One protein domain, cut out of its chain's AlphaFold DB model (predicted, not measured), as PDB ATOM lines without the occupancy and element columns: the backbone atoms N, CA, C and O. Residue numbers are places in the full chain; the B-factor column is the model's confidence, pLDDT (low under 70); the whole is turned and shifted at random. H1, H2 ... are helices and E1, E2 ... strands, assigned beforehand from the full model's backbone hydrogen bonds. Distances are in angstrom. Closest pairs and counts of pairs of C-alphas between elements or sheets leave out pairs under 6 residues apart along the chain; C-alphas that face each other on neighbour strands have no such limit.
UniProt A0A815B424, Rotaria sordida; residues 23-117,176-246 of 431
ATOM      1  N   HIS A  23      68.080 -27.896 -97.371       80.94
ATOM      2  CA  HIS A  23      69.135 -28.192 -98.342       80.94
ATOM      3  C   HIS A  23      70.353 -27.272 -98.177       80.94
ATOM      4  O   HIS A  23      71.488 -27.725 -98.323       80.94
ATOM      5  N   VAL A  24      70.126 -25.999 -97.844       84.94
ATOM      6  CA  VAL A  24      71.195 -25.036 -97.548       84.94
ATOM      7  C   VAL A  24      71.949 -25.436 -96.276       84.94
ATOM      8  O   VAL A  24      73.179 -25.487 -96.293       84.94
ATOM      9  N   ASP A  25      71.235 -25.797 -95.210       85.31
ATOM     10  CA  ASP A  25      71.838 -26.256 -93.954       85.31
ATOM     11  C   ASP A  25      72.653 -27.541 -94.154       85.31
ATOM     12  O   ASP A  25      73.803 -27.627 -93.714       85.31
ATOM     13  N   ALA A  26      72.112 -28.510 -94.901       84.94
ATOM     14  CA  ALA A  26      72.813 -29.746 -95.240       84.94
ATOM     15  C   ALA A  26      74.104 -29.485 -96.037       84.94
ATOM     16  O   ALA A  26      75.122 -30.142 -95.811       84.94
ATOM     17  N   TYR A  27      74.095 -28.500 -96.941       86.81
ATOM     18  CA  TYR A  27      75.292 -28.098 -97.679       86.81
ATOM     19  C   TYR A  27      76.343 -27.437 -96.776       86.81
ATOM     20  O   TYR A  27      77.538 -27.705 -96.921       86.81
ATOM     21  N   PHE A  28      75.931 -26.604 -95.817       87.06
ATOM     22  CA  PHE A  28      76.860 -26.028 -94.843       87.06
ATOM     23  C   PHE A  28      77.472 -27.090 -93.931       87.06
ATOM     24  O   PHE A  28      78.674 -27.035 -93.666       87.06
ATOM     25  N   GLU A  29      76.689 -28.079 -93.499       86.56
ATOM     26  CA  GLU A  29      77.196 -29.215 -92.730       86.56
ATOM     27  C   GLU A  29      78.190 -30.044 -93.554       86.56
ATOM     28  O   GLU A  29      79.301 -30.318 -93.086       86.56
ATOM     29  N   TYR A  30      77.842 -30.364 -94.805       88.62
ATOM     30  CA  TYR A  30      78.743 -31.017 -95.755       88.62
ATOM     31  C   TYR A  30      80.056 -30.241 -95.877       88.62
ATOM     32  O   TYR A  30      81.131 -30.805 -95.683       88.62
ATOM     33  N   ARG A  31      79.990 -28.926 -96.099       87.81
ATOM     34  CA  ARG A  31      81.174 -28.073 -96.228       87.81
ATOM     35  C   ARG A  31      81.982 -27.987 -94.931       87.81
ATOM     36  O   ARG A  31      83.202 -27.877 -94.990       87.81
ATOM     37  N   ALA A  32      81.353 -28.050 -93.761       86.81
ATOM     38  CA  ALA A  32      82.055 -28.048 -92.476       86.81
ATOM     39  C   ALA A  32      82.778 -29.378 -92.193       86.81
ATOM     40  O   ALA A  32      83.846 -29.390 -91.573       86.81
ATOM     41  N   ILE A  33      82.216 -30.503 -92.646       87.06
ATOM     42  CA  ILE A  33      82.800 -31.839 -92.471       87.06
ATOM     43  C   ILE A  33      83.836 -32.131 -93.562       87.06
ATOM     44  O   ILE A  33      84.937 -32.578 -93.256       87.06
ATOM     45  N   VAL A  34      83.537 -31.872 -94.828       85.69
ATOM     46  CA  VAL A  34      84.433 -32.181 -95.954       85.69
ATOM     47  C   VAL A  34      85.480 -31.075 -96.155       85.69
ATOM     48  O   VAL A  34      86.650 -31.347 -96.450       85.69
ATOM     49  N   GLY A  35      85.109 -29.814 -95.914       84.19
ATOM     50  CA  GLY A  35      85.938 -28.658 -96.260       84.19
ATOM     51  C   GLY A  35      86.281 -28.682 -97.745       84.19
ATOM     52  O   GLY A  35      85.397 -28.859 -98.569       84.19
ATOM     53  N   ASP A  36      87.571 -28.565 -98.060       81.62
ATOM     54  CA  ASP A  36      88.080 -28.575 -99.440       81.62
ATOM     55  C   ASP A  36      88.640 -29.958 -99.876       81.62
ATOM     56  O   ASP A  36      89.507 -30.040-100.741       81.62
ATOM     57  N   ASP A  37      88.232 -31.065 -99.227       80.19
ATOM     58  CA  ASP A  37      88.719 -32.422 -99.577       80.19
ATOM     59  C   ASP A  37      88.094 -33.008-100.843       80.19
ATOM     60  O   ASP A  37      88.609 -33.989-101.378       80.19
ATOM     61  N   ASP A  38      87.000 -32.421-101.309       79.62
ATOM     62  CA  ASP A  38      86.244 -32.863-102.474       79.62
ATOM     63  C   ASP A  38      86.885 -32.432-103.805       79.62
ATOM     64  O   ASP A  38      86.404 -32.773-104.883       79.62
ATOM     65  N   GLY A  39      87.992 -31.681-103.751       78.69
ATOM     66  CA  GLY A  39      88.722 -31.237-104.940       78.69
ATOM     67  C   GLY A  39      87.894 -30.336-105.861       78.69
ATOM     68  O   GLY A  39      88.258 -30.166-107.023       78.69
ATOM     69  N   GLY A  40      86.794 -29.767-105.355       79.38
ATOM     70  CA  GLY A  40      85.855 -28.954-106.125       79.38
ATOM     71  C   GLY A  40      84.691 -29.721-106.762       79.38
ATOM     72  O   GLY A  40      83.866 -29.084-107.416       79.38
ATOM     73  N   GLN A  41      84.583 -31.042-106.567       84.69
ATOM     74  CA  GLN A  41      83.451 -31.840-107.044       84.69
ATOM     75  C   GLN A  41      82.688 -32.469-105.876       84.69
ATOM     76  O   GLN A  41      83.234 -33.278-105.139       84.69
ATOM     77  N   LEU A  42      81.404 -32.127-105.740       85.75
ATOM     78  CA  LEU A  42      80.555 -32.616-104.650       85.75
ATOM     79  C   LEU A  42      80.479 -34.144-104.633       85.75
ATOM     80  O   LEU A  42      80.219 -34.762-105.666       85.75
ATOM     81  N   PHE A  43      80.644 -34.731-103.448       88.06
ATOM     82  CA  PHE A  43      80.447 -36.164-103.256       88.06
ATOM     83  C   PHE A  43      78.992 -36.565-103.468       88.06
ATOM     84  O   PHE A  43      78.053 -35.825-103.155       88.06
ATOM     85  N   THR A  44      78.811 -37.792-103.942       89.88
ATOM     86  CA  THR A  44      77.513 -38.457-103.890       89.88
ATOM     87  C   THR A  44      77.111 -38.733-102.432       89.88
ATOM     88  O   THR A  44      77.969 -38.793-101.543       89.88
ATOM     89  N   PRO A  45      75.810 -38.917-102.139       87.88
ATOM     90  CA  PRO A  45      75.358 -39.240-100.784       87.88
ATOM     91  C   PRO A  45      76.051 -40.476-100.188       87.88
ATOM     92  O   PRO A  45      76.414 -40.470 -99.013       87.88
ATOM     93  N   GLU A  46      76.292 -41.502-101.008       89.25
ATOM     94  CA  GLU A  46      76.956 -42.748-100.604       89.25
ATOM     95  C   GLU A  46      78.436 -42.518-100.254       89.25
ATOM     96  O   GLU A  46      78.890 -42.901 -99.171       89.25
ATOM     97  N   GLU A  47      79.172 -41.807-101.116       89.00
ATOM     98  CA  GLU A  47      80.570 -41.421-100.874       89.00
ATOM     99  C   GLU A  47      80.707 -40.542 -99.623       89.00
ATOM    100  O   GLU A  47      81.655 -40.691 -98.844       89.00
ATOM    101  N   TYR A  48      79.745 -39.649 -99.378       87.88
ATOM    102  CA  TYR A  48      79.730 -38.798 -98.190       87.88
ATOM    103  C   TYR A  48      79.529 -39.600 -96.896       87.88
ATOM    104  O   TYR A  48      80.170 -39.326 -95.877       87.88
ATOM    105  N   GLU A  49      78.666 -40.616 -96.903       89.06
ATOM    106  CA  GLU A  49      78.471 -41.493 -95.746       89.06
ATOM    107  C   GLU A  49      79.688 -42.363 -95.445       89.06
ATOM    108  O   GLU A  49      80.045 -42.549 -94.276       89.06
ATOM    109  N   GLU A  50      80.350 -42.879 -96.479       89.62
ATOM    110  CA  GLU A  50      81.606 -43.605 -96.323       89.62
ATOM    111  C   GLU A  50      82.727 -42.688 -95.811       89.62
ATOM    112  O   GLU A  50      83.451 -43.044 -94.873       89.62
ATOM    113  N   TYR A  51      82.810 -41.458 -96.331       88.56
ATOM    114  CA  TYR A  51      83.729 -40.438 -95.829       88.56
ATOM    115  C   TYR A  51      83.492 -40.162 -94.339       88.56
ATOM    116  O   TYR A  51      84.444 -40.185 -93.555       88.56
ATOM    117  N   LYS A  52      82.233 -39.980 -93.914       89.12
ATOM    118  CA  LYS A  52      81.879 -39.799 -92.495       89.12
ATOM    119  C   LYS A  52      82.322 -40.990 -91.643       89.12
ATOM    120  O   LYS A  52      82.974 -40.795 -90.618       89.12
ATOM    121  N   ARG A  53      82.032 -42.224 -92.068       89.56
ATOM    122  CA  ARG A  53      82.431 -43.438 -91.329       89.56
ATOM    123  C   ARG A  53      83.939 -43.518 -91.099       89.56
ATOM    124  O   ARG A  53      84.366 -43.941 -90.030       89.56
ATOM    125  N   ARG A  54      84.739 -43.073 -92.068       88.50
ATOM    126  CA  ARG A  54      86.205 -43.075 -91.977       88.50
ATOM    127  C   ARG A  54      86.759 -41.916 -91.146       88.50
ATOM    128  O   ARG A  54      87.660 -42.112 -90.336       88.50
ATOM    129  N   VAL A  55      86.257 -40.703 -91.366       88.25
ATOM    130  CA  VAL A  55      86.900 -39.472 -90.883       88.25
ATOM    131  C   VAL A  55      86.399 -39.044 -89.505       88.25
ATOM    132  O   VAL A  55      87.187 -38.530 -88.711       88.25
ATOM    133  N   LEU A  56      85.128 -39.295 -89.177       86.62
ATOM    134  CA  LEU A  56      84.559 -38.879 -87.894       86.62
ATOM    135  C   LEU A  56      85.260 -39.530 -86.692       86.62
ATOM    136  O   LEU A  56      85.677 -38.786 -85.802       86.62
ATOM    137  N   PRO A  57      85.479 -40.861 -86.643       87.62
ATOM    138  CA  PRO A  57      86.161 -41.474 -85.505       87.62
ATOM    139  C   PRO A  57      87.590 -40.951 -85.350       87.62
ATOM    140  O   PRO A  57      88.010 -40.629 -84.239       87.62
ATOM    141  N   MET A  58      88.310 -40.800 -86.466       87.62
ATOM    142  CA  MET A  58      89.678 -40.283 -86.488       87.62
ATOM    143  C   MET A  58      89.747 -38.853 -85.945       87.62
ATOM    144  O   MET A  58      90.586 -38.568 -85.096       87.62
ATOM    145  N   ARG A  59      88.849 -37.958 -86.372       87.31
ATOM    146  CA  ARG A  59      88.821 -36.568 -85.892       87.31
ATOM    147  C   ARG A  59      88.416 -36.439 -84.435       87.31
ATOM    148  O   ARG A  59      88.890 -35.532 -83.768       87.31
ATOM    149  N   LEU A  60      87.549 -37.316 -83.939       85.75
ATOM    150  CA  LEU A  60      87.129 -37.281 -82.538       85.75
ATOM    151  C   LEU A  60      88.258 -37.716 -81.591       85.75
ATOM    152  O   LEU A  60      88.373 -37.148 -80.506       85.75
ATOM    153  N   HIS A  61      89.093 -38.676 -82.003       83.88
ATOM    154  CA  HIS A  61      90.217 -39.168 -81.196       83.88
ATOM    155  C   HIS A  61      91.485 -38.328 -81.387       83.88
ATOM    156  O   HIS A  61      92.074 -37.874 -80.412       83.88
ATOM    157  N   ASN A  62      91.878 -38.062 -82.635       87.31
ATOM    158  CA  ASN A  62      93.169 -37.456 -82.976       87.31
ATOM    159  C   ASN A  62      93.067 -35.963 -83.311       87.31
ATOM    160  O   ASN A  62      93.806 -35.445 -84.152       87.31
ATOM    161  N   ARG A  63      92.127 -35.253 -82.684       89.44
ATOM    162  CA  ARG A  63      91.992 -33.808 -82.873       89.44
ATOM    163  C   ARG A  63      93.238 -33.083 -82.367       89.44
ATOM    164  O   ARG A  63      93.613 -33.227 -81.205       89.44
ATOM    165  N   LEU A  64      93.804 -32.225 -83.211       91.44
ATOM    166  CA  LEU A  64      94.869 -31.304 -82.821       91.44
ATOM    167  C   LEU A  64      94.298 -29.945 -82.411       91.44
ATOM    168  O   LEU A  64      93.445 -29.377 -83.101       91.44
ATOM    169  N   PHE A  65      94.809 -29.415 -81.305       92.50
ATOM    170  CA  PHE A  65      94.517 -28.074 -80.822       92.50
ATOM    171  C   PHE A  65      95.649 -27.148 -81.230       92.50
ATOM    172  O   PHE A  65      96.819 -27.464 -81.026       92.50
ATOM    173  N   ILE A  66      95.296 -26.012 -81.828       93.69
ATOM    174  CA  ILE A  66      96.277 -25.031 -82.281       93.69
ATOM    175  C   ILE A  66      95.948 -23.689 -81.667       93.69
ATOM    176  O   ILE A  66      94.855 -23.149 -81.868       93.69
ATOM    177  N   SER A  67      96.912 -23.150 -80.940       93.69
ATOM    178  CA  SER A  67      96.811 -21.848 -80.309       93.69
ATOM    179  C   SER A  67      98.026 -20.989 -80.626       93.69
ATOM    180  O   SER A  67      99.123 -21.472 -80.908       93.69
ATOM    181  N   TRP A  68      97.807 -19.683 -80.623       93.62
ATOM    182  CA  TRP A  68      98.860 -18.688 -80.702       93.62
ATOM    183  C   TRP A  68      99.116 -18.168 -79.296       93.62
ATOM    184  O   TRP A  68      98.292 -17.440 -78.737       93.62
ATOM    185  N   VAL A  69     100.221 -18.620 -78.711       92.56
ATOM    186  CA  VAL A  69     100.475 -18.540 -77.270       92.56
ATOM    187  C   VAL A  69     101.508 -17.466 -76.990       92.56
ATOM    188  O   VAL A  69     102.510 -17.369 -77.702       92.56
ATOM    189  N   ASN A  70     101.271 -16.663 -75.957       91.12
ATOM    190  CA  ASN A  70     102.271 -15.721 -75.468       91.12
ATOM    191  C   ASN A  70     103.340 -16.433 -74.604       91.12
ATOM    192  O   ASN A  70     103.149 -17.575 -74.185       91.12
ATOM    193  N   PRO A  71     104.464 -15.771 -74.280       88.75
ATOM    194  CA  PRO A  71     105.495 -16.347 -73.408       88.75
ATOM    195  C   PRO A  71     105.002 -16.743 -72.008       88.75
ATOM    196  O   PRO A  71     105.611 -17.589 -71.363       88.75
ATOM    197  N   HIS A  72     103.894 -16.149 -71.556       84.94
ATOM    198  CA  HIS A  72     103.274 -16.397 -70.252       84.94
ATOM    199  C   HIS A  72     102.307 -17.594 -70.258       84.94
ATOM    200  O   HIS A  72     101.741 -17.928 -69.223       84.94
ATOM    201  N   GLY A  73     102.106 -18.249 -71.407       85.12
ATOM    202  CA  GLY A  73     101.276 -19.449 -71.534       85.12
ATOM    203  C   GLY A  73      99.785 -19.213 -71.808       85.12
ATOM    204  O   GLY A  73      99.043 -20.191 -71.840       85.12
ATOM    205  N   MET A  74      99.351 -17.969 -72.042       88.88
ATOM    206  CA  MET A  74      97.987 -17.617 -72.464       88.88
ATOM    207  C   MET A  74      97.812 -17.850 -73.967       88.88
ATOM    208  O   MET A  74      98.616 -17.377 -74.775       88.88
ATOM    209  N   ASP A  75      96.713 -18.490 -74.360       91.88
ATOM    210  CA  ASP A  75      96.329 -18.641 -75.762       91.88
ATOM    211  C   ASP A  75      95.716 -17.323 -76.275       91.88
ATOM    212  O   ASP A  75      94.501 -17.123 -76.253       91.88
ATOM    213  N   CYS A  76      96.528 -16.388 -76.761       91.12
ATOM    214  CA  CYS A  76      96.033 -15.095 -77.239       91.12
ATOM    215  C   CYS A  76      95.044 -15.222 -78.404       91.12
ATOM    216  O   CYS A  76      94.062 -14.485 -78.439       91.12
ATOM    217  N   ILE A  77      95.251 -16.182 -79.310       91.94
ATOM    218  CA  ILE A  77      94.299 -16.515 -80.380       91.94
ATOM    219  C   ILE A  77      94.153 -18.034 -80.465       91.94
ATOM    220  O   ILE A  77      95.145 -18.763 -80.451       91.94
ATOM    221  N   LEU A  78      92.917 -18.522 -80.570       92.69
ATOM    222  CA  LEU A  78      92.639 -19.926 -80.875       92.69
ATOM    223  C   LEU A  78      92.442 -20.069 -82.381       92.69
ATOM    224  O   LEU A  78      91.537 -19.472 -82.966       92.69
ATOM    225  N   VAL A  79      93.315 -20.846 -83.019       92.75
ATOM    226  CA  VAL A  79      93.309 -20.996 -84.474       92.75
ATOM    227  C   VAL A  79      92.108 -21.839 -84.884       92.75
ATOM    228  O   VAL A  79      91.880 -22.925 -84.359       92.75
ATOM    229  N   GLY A  80      91.365 -21.328 -85.857       91.00
ATOM    230  CA  GLY A  80      90.209 -21.977 -86.476       91.00
ATOM    231  C   GLY A  80      90.354 -22.141 -87.994       91.00
ATOM    232  O   GLY A  80      91.356 -21.706 -88.568       91.00
ATOM    233  N   PRO A  81      89.332 -22.679 -88.678       89.62
ATOM    234  CA  PRO A  81      89.432 -23.146 -90.065       89.62
ATOM    235  C   PRO A  81      89.772 -22.047 -91.086       89.62
ATOM    236  O   PRO A  81      90.490 -22.301 -92.049       89.62
ATOM    237  N   GLN A  82      89.292 -20.815 -90.877       88.00
ATOM    238  CA  GLN A  82      89.519 -19.699 -91.808       88.00
ATOM    239  C   GLN A  82      90.826 -18.930 -91.562       88.00
ATOM    240  O   GLN A  82      91.168 -18.050 -92.351       88.00
ATOM    241  N   HIS A  83      91.563 -19.229 -90.488       90.62
ATOM    242  CA  HIS A  83      92.816 -18.532 -90.209       90.62
ATOM    243  C   HIS A  83      93.887 -18.915 -91.235       90.62
ATOM    244  O   HIS A  83      93.983 -20.068 -91.663       90.62
ATOM    245  N   LYS A  84      94.693 -17.928 -91.628       90.12
ATOM    246  CA  LYS A  84      95.739 -18.093 -92.637       90.12
ATOM    247  C   LYS A  84      97.069 -18.481 -91.999       90.12
ATOM    248  O   LYS A  84      97.451 -17.956 -90.950       90.12
ATOM    249  N   CYS A  85      97.782 -19.359 -92.690       91.00
ATOM    250  CA  CYS A  85      99.186 -19.656 -92.449       91.00
ATOM    251  C   CYS A  85     100.085 -18.581 -93.083       91.00
ATOM    252  O   CYS A  85      99.656 -17.874 -93.995       91.00
ATOM    253  N   LEU A  86     101.359 -18.497 -92.690       88.44
ATOM    254  CA  LEU A  86     102.371 -17.666 -93.364       88.44
ATOM    255  C   LEU A  86     102.544 -18.000 -94.855       88.44
ATOM    256  O   LEU A  86     102.955 -17.150 -95.637       88.44
ATOM    257  N   CYS A  87     102.172 -19.210 -95.283       88.75
ATOM    258  CA  CYS A  87     102.095 -19.560 -96.704       88.75
ATOM    259  C   CYS A  87     100.833 -19.026 -97.415       88.75
ATOM    260  O   CYS A  87     100.653 -19.307 -98.596       88.75
ATOM    261  N   ARG A  88      99.988 -18.261 -96.706       87.94
ATOM    262  CA  ARG A  88      98.711 -17.637 -97.112       87.94
ATOM    263  C   ARG A  88      97.527 -18.576 -97.321       87.94
ATOM    264  O   ARG A  88      96.410 -18.101 -97.502       87.94
ATOM    265  N   HIS A  89      97.759 -19.877 -97.245       89.38
ATOM    266  CA  HIS A  89      96.713 -20.887 -97.297       89.38
ATOM    267  C   HIS A  89      95.968 -20.983 -95.969       89.38
ATOM    268  O   HIS A  89      96.523 -20.719 -94.894       89.38
ATOM    269  N   LYS A  90      94.694 -21.352 -96.051       91.44
ATOM    270  CA  LYS A  90      93.816 -21.520 -94.896       91.44
ATOM    271  C   LYS A  90      94.226 -22.736 -94.087       91.44
ATOM    272  O   LYS A  90      94.848 -23.674 -94.587       91.44
ATOM    273  N   PHE A  91      93.820 -22.760 -92.828       91.56
ATOM    274  CA  PHE A  91      94.056 -23.919 -91.983       91.56
ATOM    275  C   PHE A  91      93.349 -25.188 -92.509       91.56
ATOM    276  O   PHE A  91      93.909 -26.279 -92.412       91.56
ATOM    277  N   THR A  92      92.191 -25.057 -93.175       90.50
ATOM    278  CA  THR A  92      91.500 -26.177 -93.858       90.50
ATOM    279  C   THR A  92      92.315 -26.827 -94.979       90.50
ATOM    280  O   THR A  92      92.122 -28.011 -95.261       90.50
ATOM    281  N   GLU A  93      93.235 -26.073 -95.585       90.44
ATOM    282  CA  GLU A  93      94.099 -26.486 -96.700       90.44
ATOM    283  C   GLU A  93      95.407 -27.142 -96.208       90.44
ATOM    284  O   GLU A  93      96.271 -27.523 -97.000       90.44
ATOM    285  N   HIS A  94      95.582 -27.283 -94.891       91.56
ATOM    286  CA  HIS A  94      96.708 -27.992 -94.287       91.56
ATOM    287  C   HIS A  94      96.312 -29.412 -93.861       91.56
ATOM    288  O   HIS A  94      95.134 -29.748 -93.707       91.56
ATOM    289  N   LYS A  95      97.307 -30.287 -93.680       90.25
ATOM    290  CA  LYS A  95      97.099 -31.657 -93.197       90.25
ATOM    291  C   LYS A  95      96.772 -31.641 -91.701       90.25
ATOM    292  O   LYS A  95      97.659 -31.767 -90.869       90.25
ATOM    293  N   THR A  96      95.495 -31.456 -91.389       87.69
ATOM    294  CA  THR A  96      94.966 -31.401 -90.015       87.69
ATOM    295  C   THR A  96      94.524 -32.762 -89.486       87.69
ATOM    296  O   THR A  96      94.543 -32.985 -88.279       87.69
ATOM    297  N   ASP A  97      94.181 -33.677 -90.391       87.31
ATOM    298  CA  ASP A  97      93.709 -35.019 -90.081       87.31
ATOM    299  C   ASP A  97      94.878 -36.023 -90.065       87.31
ATOM    300  O   ASP A  97      95.573 -36.215 -91.072       87.31
ATOM    301  N   PHE A  98      95.081 -36.686 -88.922       85.31
ATOM    302  CA  PHE A  98      96.110 -37.710 -88.719       85.31
ATOM    303  C   PHE A  98      95.479 -39.017 -88.228       85.31
ATOM    304  O   PHE A  98      94.758 -39.027 -87.231       85.31
ATOM    305  N   ALA A  99      95.778 -40.129 -88.906       84.12
ATOM    306  CA  ALA A  99      95.359 -41.464 -88.466       84.12
ATOM    307  C   ALA A  99      96.106 -41.906 -87.199       84.12
ATOM    308  O   ALA A  99      95.513 -42.494 -86.302       84.12
ATOM    309  N   GLU A 100      97.385 -41.550 -87.107       84.94
ATOM    310  CA  GLU A 100      98.220 -41.707 -85.919       84.94
ATOM    311  C   GLU A 100      98.991 -40.405 -85.705       84.94
ATOM    312  O   GLU A 100      99.534 -39.827 -86.655       84.94
ATOM    313  N   ILE A 101      98.996 -39.909 -84.467       85.00
ATOM    314  CA  ILE A 101      99.650 -38.644 -84.130       85.00
ATOM    315  C   ILE A 101     101.171 -38.867 -84.092       85.00
ATOM    316  O   ILE A 101     101.634 -39.755 -83.373       85.00
ATOM    317  N   PRO A 102     101.971 -38.056 -84.809       84.50
ATOM    318  CA  PRO A 102     103.424 -38.140 -84.736       84.50
ATOM    319  C   PRO A 102     103.950 -37.940 -83.306       84.50
ATOM    320  O   PRO A 102     103.523 -37.030 -82.589       84.50
ATOM    321  N   THR A 103     104.926 -38.761 -82.910       81.06
ATOM    322  CA  THR A 103     105.594 -38.673 -81.599       81.06
ATOM    323  C   THR A 103     106.612 -37.533 -81.524       81.06
ATOM    324  O   THR A 103     106.868 -37.004 -80.444       81.06
ATOM    325  N   GLY A 104     107.174 -37.111 -82.663       79.12
ATOM    326  CA  GLY A 104     108.077 -35.963 -82.740       79.12
ATOM    327  C   GLY A 104     107.357 -34.644 -82.437       79.12
ATOM    328  O   GLY A 104     106.299 -34.362 -83.004       79.12
ATOM    329  N   ARG A 105     107.933 -33.828 -81.549       82.06
ATOM    330  CA  ARG A 105     107.474 -32.463 -81.242       82.06
ATOM    331  C   ARG A 105     108.427 -31.443 -81.886       82.06
ATOM    332  O   ARG A 105     109.636 -31.662 -81.827       82.06
ATOM    333  N   PRO A 106     107.930 -30.333 -82.463       84.19
ATOM    334  CA  PRO A 106     106.521 -29.965 -82.658       84.19
ATOM    335  C   PRO A 106     105.821 -30.817 -83.736       84.19
ATOM    336  O   PRO A 106     106.465 -31.297 -84.668       84.19
ATOM    337  N   ILE A 107     104.497 -30.987 -83.624       88.12
ATOM    338  CA  ILE A 107     103.697 -31.684 -84.646       88.12
ATOM    339  C   ILE A 107     103.643 -30.806 -85.897       88.12
ATOM    340  O   ILE A 107     103.096 -29.703 -85.875       88.12
ATOM    341  N   LEU A 108     104.217 -31.299 -86.993       89.94
ATOM    342  CA  LEU A 108     104.265 -30.571 -88.256       89.94
ATOM    343  C   LEU A 108     102.958 -30.742 -89.028       89.94
ATOM    344  O   LEU A 108     102.510 -31.864 -89.269       89.94
ATOM    345  N   ILE A 109     102.384 -29.622 -89.461       92.19
ATOM    346  CA  ILE A 109     101.129 -29.587 -90.218       92.19
ATOM    347  C   ILE A 109     101.413 -29.025 -91.617       92.19
ATOM    348  O   ILE A 109     101.276 -27.819 -91.830       92.19
ATOM    349  N   PRO A 110     101.849 -29.853 -92.581       91.75
ATOM    350  CA  PRO A 110     102.217 -29.381 -93.913       91.75
ATOM    351  C   PRO A 110     100.999 -28.913 -94.719       91.75
ATOM    352  O   PRO A 110      99.879 -29.401 -94.540       91.75
ATOM    353  N   CYS A 111     101.224 -27.980 -95.645       92.25
ATOM    354  CA  CYS A 111     100.192 -27.504 -96.567       92.25
ATOM    355  C   CYS A 111      99.926 -28.538 -97.678       92.25
ATOM    356  O   CYS A 111     100.866 -29.143 -98.192       92.25
ATOM    357  N   ARG A 112      98.656 -28.730 -98.058       89.75
ATOM    358  CA  ARG A 112      98.239 -29.652 -99.134       89.75
ATOM    359  C   ARG A 112      98.072 -28.967-100.489       89.75
ATOM    360  O   ARG A 112      97.881 -29.661-101.485       89.75
ATOM    361  N   GLN A 113      98.147 -27.637-100.536       87.81
ATOM    362  CA  GLN A 113      97.973 -26.900-101.779       87.81
ATOM    363  C   GLN A 113      99.075 -27.243-102.785       87.81
ATOM    364  O   GLN A 113     100.261 -27.302-102.442       87.81
ATOM    365  N   SER A 114      98.680 -27.434-104.044       84.88
ATOM    366  CA  SER A 114      99.588 -27.763-105.140       84.88
ATOM    367  C   SER A 114     100.733 -26.744-105.245       84.88
ATOM    368  O   SER A 114     100.536 -25.531-105.264       84.88
ATOM    369  N   GLY A 115     101.972 -27.243-105.254       85.44
ATOM    370  CA  GLY A 115     103.178 -26.413-105.355       85.44
ATOM    371  C   GLY A 115     103.601 -25.677-104.074       85.44
ATOM    372  O   GLY A 115     104.668 -25.057-104.067       85.44
ATOM    373  N   CYS A 116     102.845 -25.762-102.971       89.12
ATOM    374  CA  CYS A 116     103.244 -25.146-101.707       89.12
ATOM    375  C   CYS A 116     104.334 -25.971-100.997       89.12
ATOM    376  O   CYS A 116     104.216 -27.181-100.838       89.12
ATOM    377  N   ARG A 117     105.408 -25.315-100.532       85.88
ATOM    378  CA  ARG A 117     106.549 -25.960 -99.836       85.88
ATOM    379  C   ARG A 117     106.565 -25.719 -98.322       85.88
ATOM    380  O   ARG A 117     107.627 -25.833 -97.700       85.88
ATOM    381  N   HIS A 176     105.190 -14.507 -79.713       91.50
ATOM    382  CA  HIS A 176     104.192 -15.553 -79.660       91.50
ATOM    383  C   HIS A 176     104.590 -16.705 -80.574       91.50
ATOM    384  O   HIS A 176     105.162 -16.501 -81.647       91.50
ATOM    385  N   ILE A 177     104.222 -17.911 -80.168       90.94
ATOM    386  CA  ILE A 177     104.478 -19.129 -80.929       90.94
ATOM    387  C   ILE A 177     103.155 -19.768 -81.335       90.94
ATOM    388  O   ILE A 177     102.171 -19.720 -80.597       90.94
ATOM    389  N   THR A 178     103.116 -20.362 -82.528       92.69
ATOM    390  CA  THR A 178     102.017 -21.267 -82.887       92.69
ATOM    391  C   THR A 178     102.304 -22.614 -82.251       92.69
ATOM    392  O   THR A 178     103.257 -23.295 -82.629       92.69
ATOM    393  N   LEU A 179     101.501 -22.971 -81.261       92.25
ATOM    394  CA  LEU A 179     101.619 -24.218 -80.536       92.25
ATOM    395  C   LEU A 179     100.583 -25.209 -81.061       92.25
ATOM    396  O   LEU A 179      99.420 -24.858 -81.254       92.25
ATOM    397  N   VAL A 180     101.028 -26.439 -81.299       92.69
ATOM    398  CA  VAL A 180     100.192 -27.553 -81.749       92.69
ATOM    399  C   VAL A 180     100.251 -28.638 -80.686       92.69
ATOM    400  O   VAL A 180     101.334 -29.135 -80.383       92.69
ATOM    401  N   GLU A 181      99.094 -29.000 -80.144       91.19
ATOM    402  CA  GLU A 181      98.966 -29.900 -78.997       91.19
ATOM    403  C   GLU A 181      97.931 -30.988 -79.262       91.19
ATOM    404  O   GLU A 181      96.953 -30.783 -79.992       91.19
ATOM    405  N   THR A 182      98.115 -32.141 -78.624       91.81
ATOM    406  CA  THR A 182      97.050 -33.146 -78.516       91.81
ATOM    407  C   THR A 182      96.057 -32.772 -77.418       91.81
ATOM    408  O   THR A 182      96.282 -31.856 -76.619       91.81
ATOM    409  N   LYS A 183      94.936 -33.495 -77.357       90.38
ATOM    410  CA  LYS A 183      93.934 -33.306 -76.306       90.38
ATOM    411  C   LYS A 183      94.538 -33.472 -74.907       90.38
ATOM    412  O   LYS A 183      94.312 -32.631 -74.041       90.38
ATOM    413  N   GLU A 184      95.347 -34.508 -74.712       89.88
ATOM    414  CA  GLU A 184      95.957 -34.845 -73.422       89.88
ATOM    415  C   GLU A 184      96.981 -33.790 -72.983       89.88
ATOM    416  O   GLU A 184      97.109 -33.488 -71.796       89.88
ATOM    417  N   GLU A 185      97.728 -33.219 -73.930       90.19
ATOM    418  CA  GLU A 185      98.688 -32.144 -73.657       90.19
ATOM    419  C   GLU A 185      97.986 -30.858 -73.238       90.19
ATOM    420  O   GLU A 185      98.387 -30.217 -72.263       90.19
ATOM    421  N   ARG A 186      96.886 -30.530 -73.917       90.12
ATOM    422  CA  ARG A 186      96.072 -29.362 -73.595       90.12
ATOM    423  C   ARG A 186      95.416 -29.478 -72.218       90.12
ATOM    424  O   ARG A 186      95.436 -28.517 -71.447       90.12
ATOM    425  N   GLU A 187      94.896 -30.655 -71.877       90.12
ATOM    426  CA  GLU A 187      94.343 -30.940 -70.546       90.12
ATOM    427  C   GLU A 187      95.415 -30.859 -69.459       90.12
ATOM    428  O   GLU A 187      95.167 -30.301 -68.393       90.12
ATOM    429  N   ARG A 188      96.638 -31.326 -69.741       90.31
ATOM    430  CA  ARG A 188      97.773 -31.203 -68.814       90.31
ATOM    431  C   ARG A 188      98.171 -29.750 -68.558       90.31
ATOM    432  O   ARG A 188      98.568 -29.424 -67.444       90.31
ATOM    433  N   ARG A 189      98.035 -28.872 -69.555       86.56
ATOM    434  CA  ARG A 189      98.162 -27.414 -69.379       86.56
ATOM    435  C   ARG A 189      96.958 -26.775 -68.681       86.56
ATOM    436  O   ARG A 189      96.955 -25.563 -68.484       86.56
ATOM    437  N   GLY A 190      95.924 -27.541 -68.337       86.50
ATOM    438  CA  GLY A 190      94.713 -27.038 -67.687       86.50
ATOM    439  C   GLY A 190      93.821 -26.200 -68.604       86.50
ATOM    440  O   GLY A 190      92.995 -25.435 -68.116       86.50
ATOM    441  N   HIS A 191      93.989 -26.306 -69.923       88.69
ATOM    442  CA  HIS A 191      93.227 -25.529 -70.894       88.69
ATOM    443  C   HIS A 191      91.972 -26.294 -71.351       88.69
ATOM    444  O   HIS A 191      91.998 -27.521 -71.463       88.69
ATOM    445  N   PRO A 192      90.860 -25.601 -71.662       88.06
ATOM    446  CA  PRO A 192      89.628 -26.251 -72.091       88.06
ATOM    447  C   PRO A 192      89.806 -26.968 -73.431       88.06
ATOM    448  O   PRO A 192      90.337 -26.389 -74.382       88.06
ATOM    449  N   THR A 193      89.291 -28.196 -73.525       86.94
ATOM    450  CA  THR A 193      89.242 -29.011 -74.754       86.94
ATOM    451  C   THR A 193      87.881 -28.971 -75.457       86.94
ATOM    452  O   THR A 193      87.804 -29.226 -76.658       86.94
ATOM    453  N   GLY A 194      86.825 -28.544 -74.757       85.00
ATOM    454  CA  GLY A 194      85.478 -28.382 -75.313       85.00
ATOM    455  C   GLY A 194      84.811 -29.693 -75.722       85.00
ATOM    456  O   GLY A 194      85.248 -30.785 -75.359       85.00
ATOM    457  N   TYR A 195      83.725 -29.575 -76.488       82.81
ATOM    458  CA  TYR A 195      83.022 -30.736 -77.032       82.81
ATOM    459  C   TYR A 195      83.769 -31.325 -78.230       82.81
ATOM    460  O   TYR A 195      84.366 -30.611 -79.041       82.81
ATOM    461  N   ALA A 196      83.706 -32.649 -78.356       80.06
ATOM    462  CA  ALA A 196      84.257 -33.344 -79.506       80.06
ATOM    463  C   ALA A 196      83.379 -33.051 -80.735       80.06
ATOM    464  O   ALA A 196      82.227 -33.471 -80.807       80.06
ATOM    465  N   THR A 197      83.919 -32.283 -81.680       82.56
ATOM    466  CA  THR A 197      83.205 -31.839 -82.883       82.56
ATOM    467  C   THR A 197      83.731 -32.551 -84.130       82.56
ATOM    468  O   THR A 197      84.950 -32.637 -84.291       82.56
ATOM    469  N   PRO A 198      82.850 -32.985 -85.048       83.38
ATOM    470  CA  PRO A 198      83.215 -33.736 -86.256       83.38
ATOM    471  C   PRO A 198      83.834 -32.891 -87.389       83.38
ATOM    472  O   PRO A 198      84.273 -33.431 -88.411       83.38
ATOM    473  N   TYR A 199      83.829 -31.566 -87.243       87.62
ATOM    474  CA  TYR A 199      84.203 -30.632 -88.301       87.62
ATOM    475  C   TYR A 199      85.705 -30.622 -88.588       87.62
ATOM    476  O   TYR A 199      86.543 -30.858 -87.712       87.62
ATOM    477  N   LYS A 200      86.046 -30.315 -89.839       86.31
ATOM    478  CA  LYS A 200      87.429 -30.257 -90.307       86.31
ATOM    479  C   LYS A 200      88.147 -29.034 -89.749       86.31
ATOM    480  O   LYS A 200      87.586 -27.941 -89.712       86.31
ATOM    481  N   ALA A 201      89.421 -29.206 -89.392       86.62
ATOM    482  CA  ALA A 201      90.324 -28.105 -89.053       86.62
ATOM    483  C   ALA A 201      89.765 -27.145 -87.976       86.62
ATOM    484  O   ALA A 201      89.974 -25.935 -88.031       86.62
ATOM    485  N   MET A 202      89.068 -27.687 -86.970       87.69
ATOM    486  CA  MET A 202      88.558 -26.891 -85.844       87.69
ATOM    487  C   MET A 202      89.673 -26.238 -85.024       87.69
ATOM    488  O   MET A 202      89.442 -25.210 -84.389       87.69
ATOM    489  N   GLY A 203      90.871 -26.833 -85.034       89.25
ATOM    490  CA  GLY A 203      92.041 -26.316 -84.331       89.25
ATOM    491  C   GLY A 203      91.743 -26.106 -82.848       89.25
ATOM    492  O   GLY A 203      91.208 -26.994 -82.178       89.25
ATOM    493  N   GLY A 204      92.057 -24.914 -82.345       89.25
ATOM    494  CA  GLY A 204      91.863 -24.518 -80.951       89.25
ATOM    495  C   GLY A 204      90.427 -24.153 -80.551       89.25
ATOM    496  O   GLY A 204      90.203 -23.871 -79.379       89.25
ATOM    497  N   LEU A 205      89.449 -24.131 -81.465       91.12
ATOM    498  CA  LEU A 205      88.086 -23.670 -81.156       91.12
ATOM    499  C   LEU A 205      87.296 -24.682 -80.314       91.12
ATOM    500  O   LEU A 205      86.936 -25.753 -80.798       91.12
ATOM    501  N   THR A 206      86.969 -24.345 -79.069       88.75
ATOM    502  CA  THR A 206      86.284 -25.245 -78.122       88.75
ATOM    503  C   THR A 206      84.855 -24.827 -77.784       88.75
ATOM    504  O   THR A 206      84.079 -25.647 -77.292       88.75
ATOM    505  N   GLY A 207      84.482 -23.585 -78.092       87.31
ATOM    506  CA  GLY A 207      83.135 -23.052 -77.932       87.31
ATOM    507  C   GLY A 207      83.033 -21.609 -78.426       87.31
ATOM    508  O   GLY A 207      83.942 -21.096 -79.076       87.31
ATOM    509  N   PHE A 208      81.931 -20.935 -78.097       86.19
ATOM    510  CA  PHE A 208      81.709 -19.545 -78.507       86.19
ATOM    511  C   PHE A 208      82.736 -18.578 -77.896       86.19
ATOM    512  O   PHE A 208      83.219 -17.680 -78.581       86.19
ATOM    513  N   SER A 209      83.135 -18.801 -76.637       85.81
ATOM    514  CA  SER A 209      84.159 -17.983 -75.975       85.81
ATOM    515  C   SER A 209      85.498 -18.023 -76.708       85.81
ATOM    516  O   SER A 209      86.207 -17.025 -76.703       85.81
ATOM    517  N   SER A 210      85.822 -19.126 -77.394       88.00
ATOM    518  CA  SER A 210      87.075 -19.291 -78.138       88.00
ATOM    519  C   SER A 210      87.268 -18.284 -79.270       88.00
ATOM    520  O   SER A 210      88.400 -18.083 -79.701       88.00
ATOM    521  N   LEU A 211      86.181 -17.673 -79.757       88.12
ATOM    522  CA  LEU A 211      86.221 -16.638 -80.791       88.12
ATOM    523  C   LEU A 211      86.718 -15.291 -80.258       88.12
ATOM    524  O   LEU A 211      87.153 -14.451 -81.041       88.12
ATOM    525  N   ALA A 212      86.652 -15.076 -78.943       87.88
ATOM    526  CA  ALA A 212      87.226 -13.898 -78.317       87.88
ATOM    527  C   ALA A 212      88.748 -14.048 -78.168       87.88
ATOM    528  O   ALA A 212      89.279 -15.147 -77.955       87.88
ATOM    529  N   GLU A 213      89.447 -12.917 -78.235       87.25
ATOM    530  CA  GLU A 213      90.880 -12.845 -77.952       87.25
ATOM    531  C   GLU A 213      91.181 -13.271 -76.510       87.25
ATOM    532  O   GLU A 213      90.382 -13.043 -75.598       87.25
ATOM    533  N   GLY A 214      92.360 -13.855 -76.286       83.50
ATOM    534  CA  GLY A 214      92.742 -14.455 -75.005       83.50
ATOM    535  C   GLY A 214      92.622 -13.501 -73.814       83.50
ATOM    536  O   GLY A 214      92.172 -13.915 -72.751       83.50
ATOM    537  N   TYR A 215      92.912 -12.211 -74.000       84.81
ATOM    538  CA  TYR A 215      92.783 -11.202 -72.944       84.81
ATOM    539  C   TYR A 215      91.334 -10.989 -72.463       84.81
ATOM    540  O   TYR A 215      91.112 -10.638 -71.304       84.81
ATOM    541  N   LEU A 216      90.350 -11.201 -73.342       86.25
ATOM    542  CA  LEU A 216      88.921 -11.066 -73.039       86.25
ATOM    543  C   LEU A 216      88.304 -12.374 -72.527       86.25
ATOM    544  O   LEU A 216      87.199 -12.366 -71.984       86.25
ATOM    545  N   ARG A 217      88.991 -13.505 -72.710       87.56
ATOM    546  CA  ARG A 217      88.500 -14.815 -72.283       87.56
ATOM    547  C   ARG A 217      88.741 -15.033 -70.794       87.56
ATOM    548  O   ARG A 217      89.868 -14.953 -70.318       87.56
ATOM    549  N   LEU A 218      87.670 -15.371 -70.079       83.50
ATOM    550  CA  LEU A 218      87.695 -15.674 -68.643       83.50
ATOM    551  C   LEU A 218      87.928 -17.163 -68.342       83.50
ATOM    552  O   LEU A 218      87.950 -17.563 -67.182       83.50
ATOM    553  N   ASP A 219      88.065 -17.999 -69.367       83.62
ATOM    554  CA  ASP A 219      88.421 -19.406 -69.194       83.62
ATOM    555  C   ASP A 219      89.947 -19.582 -69.023       83.62
ATOM    556  O   ASP A 219      90.705 -18.656 -69.329       83.62
ATOM    557  N   PRO A 220      90.420 -20.757 -68.565       83.50
ATOM    558  CA  PRO A 220      91.841 -21.004 -68.299       83.50
ATOM    559  C   PRO A 220      92.791 -20.836 -69.494       83.50
ATOM    560  O   PRO A 220      93.991 -20.717 -69.278       83.50
ATOM    561  N   SER A 221      92.293 -20.825 -70.740       84.31
ATOM    562  CA  SER A 221      93.131 -20.517 -71.913       84.31
ATOM    563  C   SER A 221      93.369 -19.026 -72.130       84.31
ATOM    564  O   SER A 221      94.177 -18.647 -72.976       84.31
ATOM    565  N   GLY A 222      92.599 -18.175 -71.461       84.94
ATOM    566  CA  GLY A 222      92.659 -16.730 -71.585       84.94
ATOM    567  C   GLY A 222      93.258 -16.073 -70.353       84.94
ATOM    568  O   GLY A 222      94.209 -16.565 -69.752       84.94
ATOM    569  N   ARG A 223      92.664 -14.948 -69.965       79.62
ATOM    570  CA  ARG A 223      92.973 -14.236 -68.725       79.62
ATOM    571  C   ARG A 223      92.573 -15.022 -67.472       79.62
ATOM    572  O   ARG A 223      93.107 -14.755 -66.401       79.62
ATOM    573  N   GLY A 224      91.656 -15.978 -67.610       76.12
ATOM    574  CA  GLY A 224      91.105 -16.717 -66.485       76.12
ATOM    575  C   GLY A 224      90.107 -15.893 -65.670       76.12
ATOM    576  O   GLY A 224      89.916 -14.689 -65.880       76.12
ATOM    577  N   ARG A 225      89.422 -16.570 -64.746       74.38
ATOM    578  CA  ARG A 225      88.480 -15.932 -63.825       74.38
ATOM    579  C   ARG A 225      89.271 -15.003 -62.889       74.38
ATOM    580  O   ARG A 225      90.299 -15.441 -62.375       74.38
ATOM    581  N   PRO A 226      88.813 -13.757 -62.655       73.12
ATOM    582  CA  PRO A 226      89.397 -12.905 -61.626       73.12
ATOM    583  C   PRO A 226      89.408 -13.620 -60.274       73.12
ATOM    584  O   PRO A 226      88.507 -14.414 -59.998       73.12
ATOM    585  N   ASP A 227      90.413 -13.326 -59.453       75.44
ATOM    586  CA  ASP A 227      90.568 -13.958 -58.146       75.44
ATOM    587  C   ASP A 227      89.339 -13.722 -57.252       75.44
ATOM    588  O   ASP A 227      88.650 -12.701 -57.375       75.44
ATOM    589  N   ASP A 228      89.063 -14.654 -56.341       75.06
ATOM    590  CA  ASP A 228      87.930 -14.540 -55.421       75.06
ATOM    591  C   ASP A 228      88.087 -13.298 -54.528       75.06
ATOM    592  O   ASP A 228      87.094 -12.640 -54.223       75.06
ATOM    593  N   ASP A 229      89.319 -12.893 -54.207       78.56
ATOM    594  CA  ASP A 229      89.606 -11.641 -53.499       78.56
ATOM    595  C   ASP A 229      89.156 -10.398 -54.275       78.56
ATOM    596  O   ASP A 229      88.701  -9.436 -53.661       78.56
ATOM    597  N   PHE A 230      89.249 -10.405 -55.611       74.56
ATOM    598  CA  PHE A 230      88.747  -9.320 -56.462       74.56
ATOM    599  C   PHE A 230      87.217  -9.353 -56.563       74.56
ATOM    600  O   PHE A 230      86.566  -8.313 -56.514       74.56
ATOM    601  N   LEU A 231      86.631 -10.545 -56.681       75.75
ATOM    602  CA  LEU A 231      85.180 -10.712 -56.804       75.75
ATOM    603  C   LEU A 231      84.428 -10.422 -55.499       75.75
ATOM    604  O   LEU A 231      83.283  -9.979 -55.547       75.75
ATOM    605  N   ASN A 232      85.068 -10.651 -54.352       78.06
ATOM    606  CA  ASN A 232      84.506 -10.405 -53.025       78.06
ATOM    607  C   ASN A 232      84.799  -8.991 -52.497       78.06
ATOM    608  O   ASN A 232      84.516  -8.707 -51.329       78.06
ATOM    609  N   GLN A 233      85.365  -8.097 -53.319       77.75
ATOM    610  CA  GLN A 233      85.575  -6.713 -52.906       77.75
ATOM    611  C   GLN A 233      84.232  -6.037 -52.602       77.75
ATOM    612  O   GLN A 233      83.240  -6.270 -53.300       77.75
ATOM    613  N   PRO A 234      84.175  -5.199 -51.552       77.69
ATOM    614  CA  PRO A 234      82.962  -4.464 -51.238       77.69
ATOM    615  C   PRO A 234      82.608  -3.544 -52.407       77.69
ATOM    616  O   PRO A 234      83.465  -2.836 -52.926       77.69
ATOM    617  N   ILE A 235      81.332  -3.537 -52.792       74.44
ATOM    618  CA  ILE A 235      80.835  -2.686 -53.874       74.44
ATOM    619  C   ILE A 235      80.982  -1.221 -53.452       74.44
ATOM    620  O   ILE A 235      80.420  -0.783 -52.447       74.44
ATOM    621  N   THR A 236      81.734  -0.461 -54.235       72.69
ATOM    622  CA  THR A 236      82.070   0.939 -53.996       72.69
ATOM    623  C   THR A 236      81.283   1.888 -54.903       72.69
ATOM    624  O   THR A 236      80.640   1.512 -55.885       72.69
ATOM    625  N   ALA A 237      81.385   3.184 -54.610       65.31
ATOM    626  CA  ALA A 237      80.844   4.269 -55.427       65.31
ATOM    627  C   ALA A 237      81.402   4.328 -56.861       65.31
ATOM    628  O   ALA A 237      80.791   4.953 -57.734       65.31
ATOM    629  N   MET A 238      82.585   3.741 -57.059       65.50
ATOM    630  CA  MET A 238      83.331   3.751 -58.315       65.50
ATOM    631  C   MET A 238      82.943   2.583 -59.228       65.50
ATOM    632  O   MET A 238      83.305   2.597 -60.403       65.50
ATOM    633  N   ASP A 239      82.188   1.613 -58.710       70.19
ATOM    634  CA  ASP A 239      81.767   0.439 -59.464       70.19
ATOM    635  C   ASP A 239      80.625   0.731 -60.437       70.19
ATOM    636  O   ASP A 239      79.900   1.731 -60.344       70.19
ATOM    637  N   HIS A 240      80.467  -0.179 -61.402       71.62
ATOM    638  CA  HIS A 240      79.454  -0.066 -62.442       71.62
ATOM    639  C   HIS A 240      78.051   0.096 -61.821       71.62
ATOM    640  O   HIS A 240      77.737  -0.598 -60.850       71.62
ATOM    641  N   PRO A 241      77.167   0.946 -62.386       72.06
ATOM    642  CA  PRO A 241      75.826   1.181 -61.847       72.06
ATOM    643  C   PRO A 241      75.035  -0.094 -61.525       72.06
ATOM    644  O   PRO A 241      74.339  -0.132 -60.519       72.06
ATOM    645  N   ILE A 242      75.197  -1.154 -62.328       72.56
ATOM    646  CA  ILE A 242      74.572  -2.471 -62.094       72.56
ATOM    647  C   ILE A 242      75.021  -3.094 -60.765       72.56
ATOM    648  O   ILE A 242      74.187  -3.595 -60.022       72.56
ATOM    649  N   LEU A 243      76.316  -3.046 -60.440       68.12
ATOM    650  CA  LEU A 243      76.824  -3.582 -59.174       68.12
ATOM    651  C   LEU A 243      76.347  -2.722 -58.000       68.12
ATOM    652  O   LEU A 243      75.907  -3.250 -56.985       68.12
ATOM    653  N   ARG A 244      76.329  -1.395 -58.167       70.56
ATOM    654  CA  ARG A 244      75.904  -0.449 -57.121       70.56
ATOM    655  C   ARG A 244      74.471  -0.656 -56.625       70.56
ATOM    656  O   ARG A 244      74.210  -0.363 -55.465       70.56
ATOM    657  N   VAL A 245      73.564  -1.176 -57.455       67.06
ATOM    658  CA  VAL A 245      72.179  -1.512 -57.054       67.06
ATOM    659  C   VAL A 245      72.137  -2.642 -56.017       67.06
ATOM    660  O   VAL A 245      71.190  -2.742 -55.244       67.06
ATOM    661  N   HIS A 246      73.169  -3.483 -55.980       66.50
ATOM    662  CA  HIS A 246      73.284  -4.606 -55.053       66.50
ATOM    663  C   HIS A 246      74.181  -4.307 -53.847       66.50
ATOM    664  O   HIS A 246      74.344  -5.176 -52.991       66.50
TER     665      HIS A 246
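This is residues 23 to 117 and 176 to 246 of the 431 residues of a protein of Rotaria sordida (UniProt A0A815B424). With little regular structure, this is a small sheet, E2 - E1 - E3, in a body largely of loops, with helices H1 and H2 at one end and a tail bearing short H5 and H6 at the other. The 166 printed residues, 61 in named elements, hold six helices and three antiparallel strands, H1 H2 E1 E2 E3 H3 H4 H5 H6, class mixed. The whole is loose, radius of gyration of the C-alphas 19.6 A, spanning 64 by 41 by 28 A.

H1, residues 23 to 34, begins at C-alpha 23 (69.135, -28.192, -98.342) and is 16.0 A long. H2, residues 45 to 61, is 24.6 A long. E1 is residues 65 to 69, E2 75 to 78, E3 177 to 181, H3 183 to 188, H4 208 to 211 and H5 228 to 231. H6, residues 241 to 244, ends at C-alpha 244 (75.904, -0.449, -57.121).

H1 and H2 are near each other, with 11 pairs of C-alphas within 10 A. E1 and E2 form a hairpin, N 68 and O 77 2.8 A apart. E1 and E3 are antiparallel, N 179 and O 67 2.8 A apart. H3 and H4 only graze the sheet. Every O i to N i+4 pair is within hydrogen-bond range in H1 and H3, 11 of 13 in H2; H4, H5 and H6 are too short for one.

Residues 118 to 175 are cut out, a gap of 22.8 A between C-alphas 117 and 176. The links H3 to H4 and H4 to H5 are long. Residues 237 to 238, 243 and 245 to 246 are under pLDDT 70.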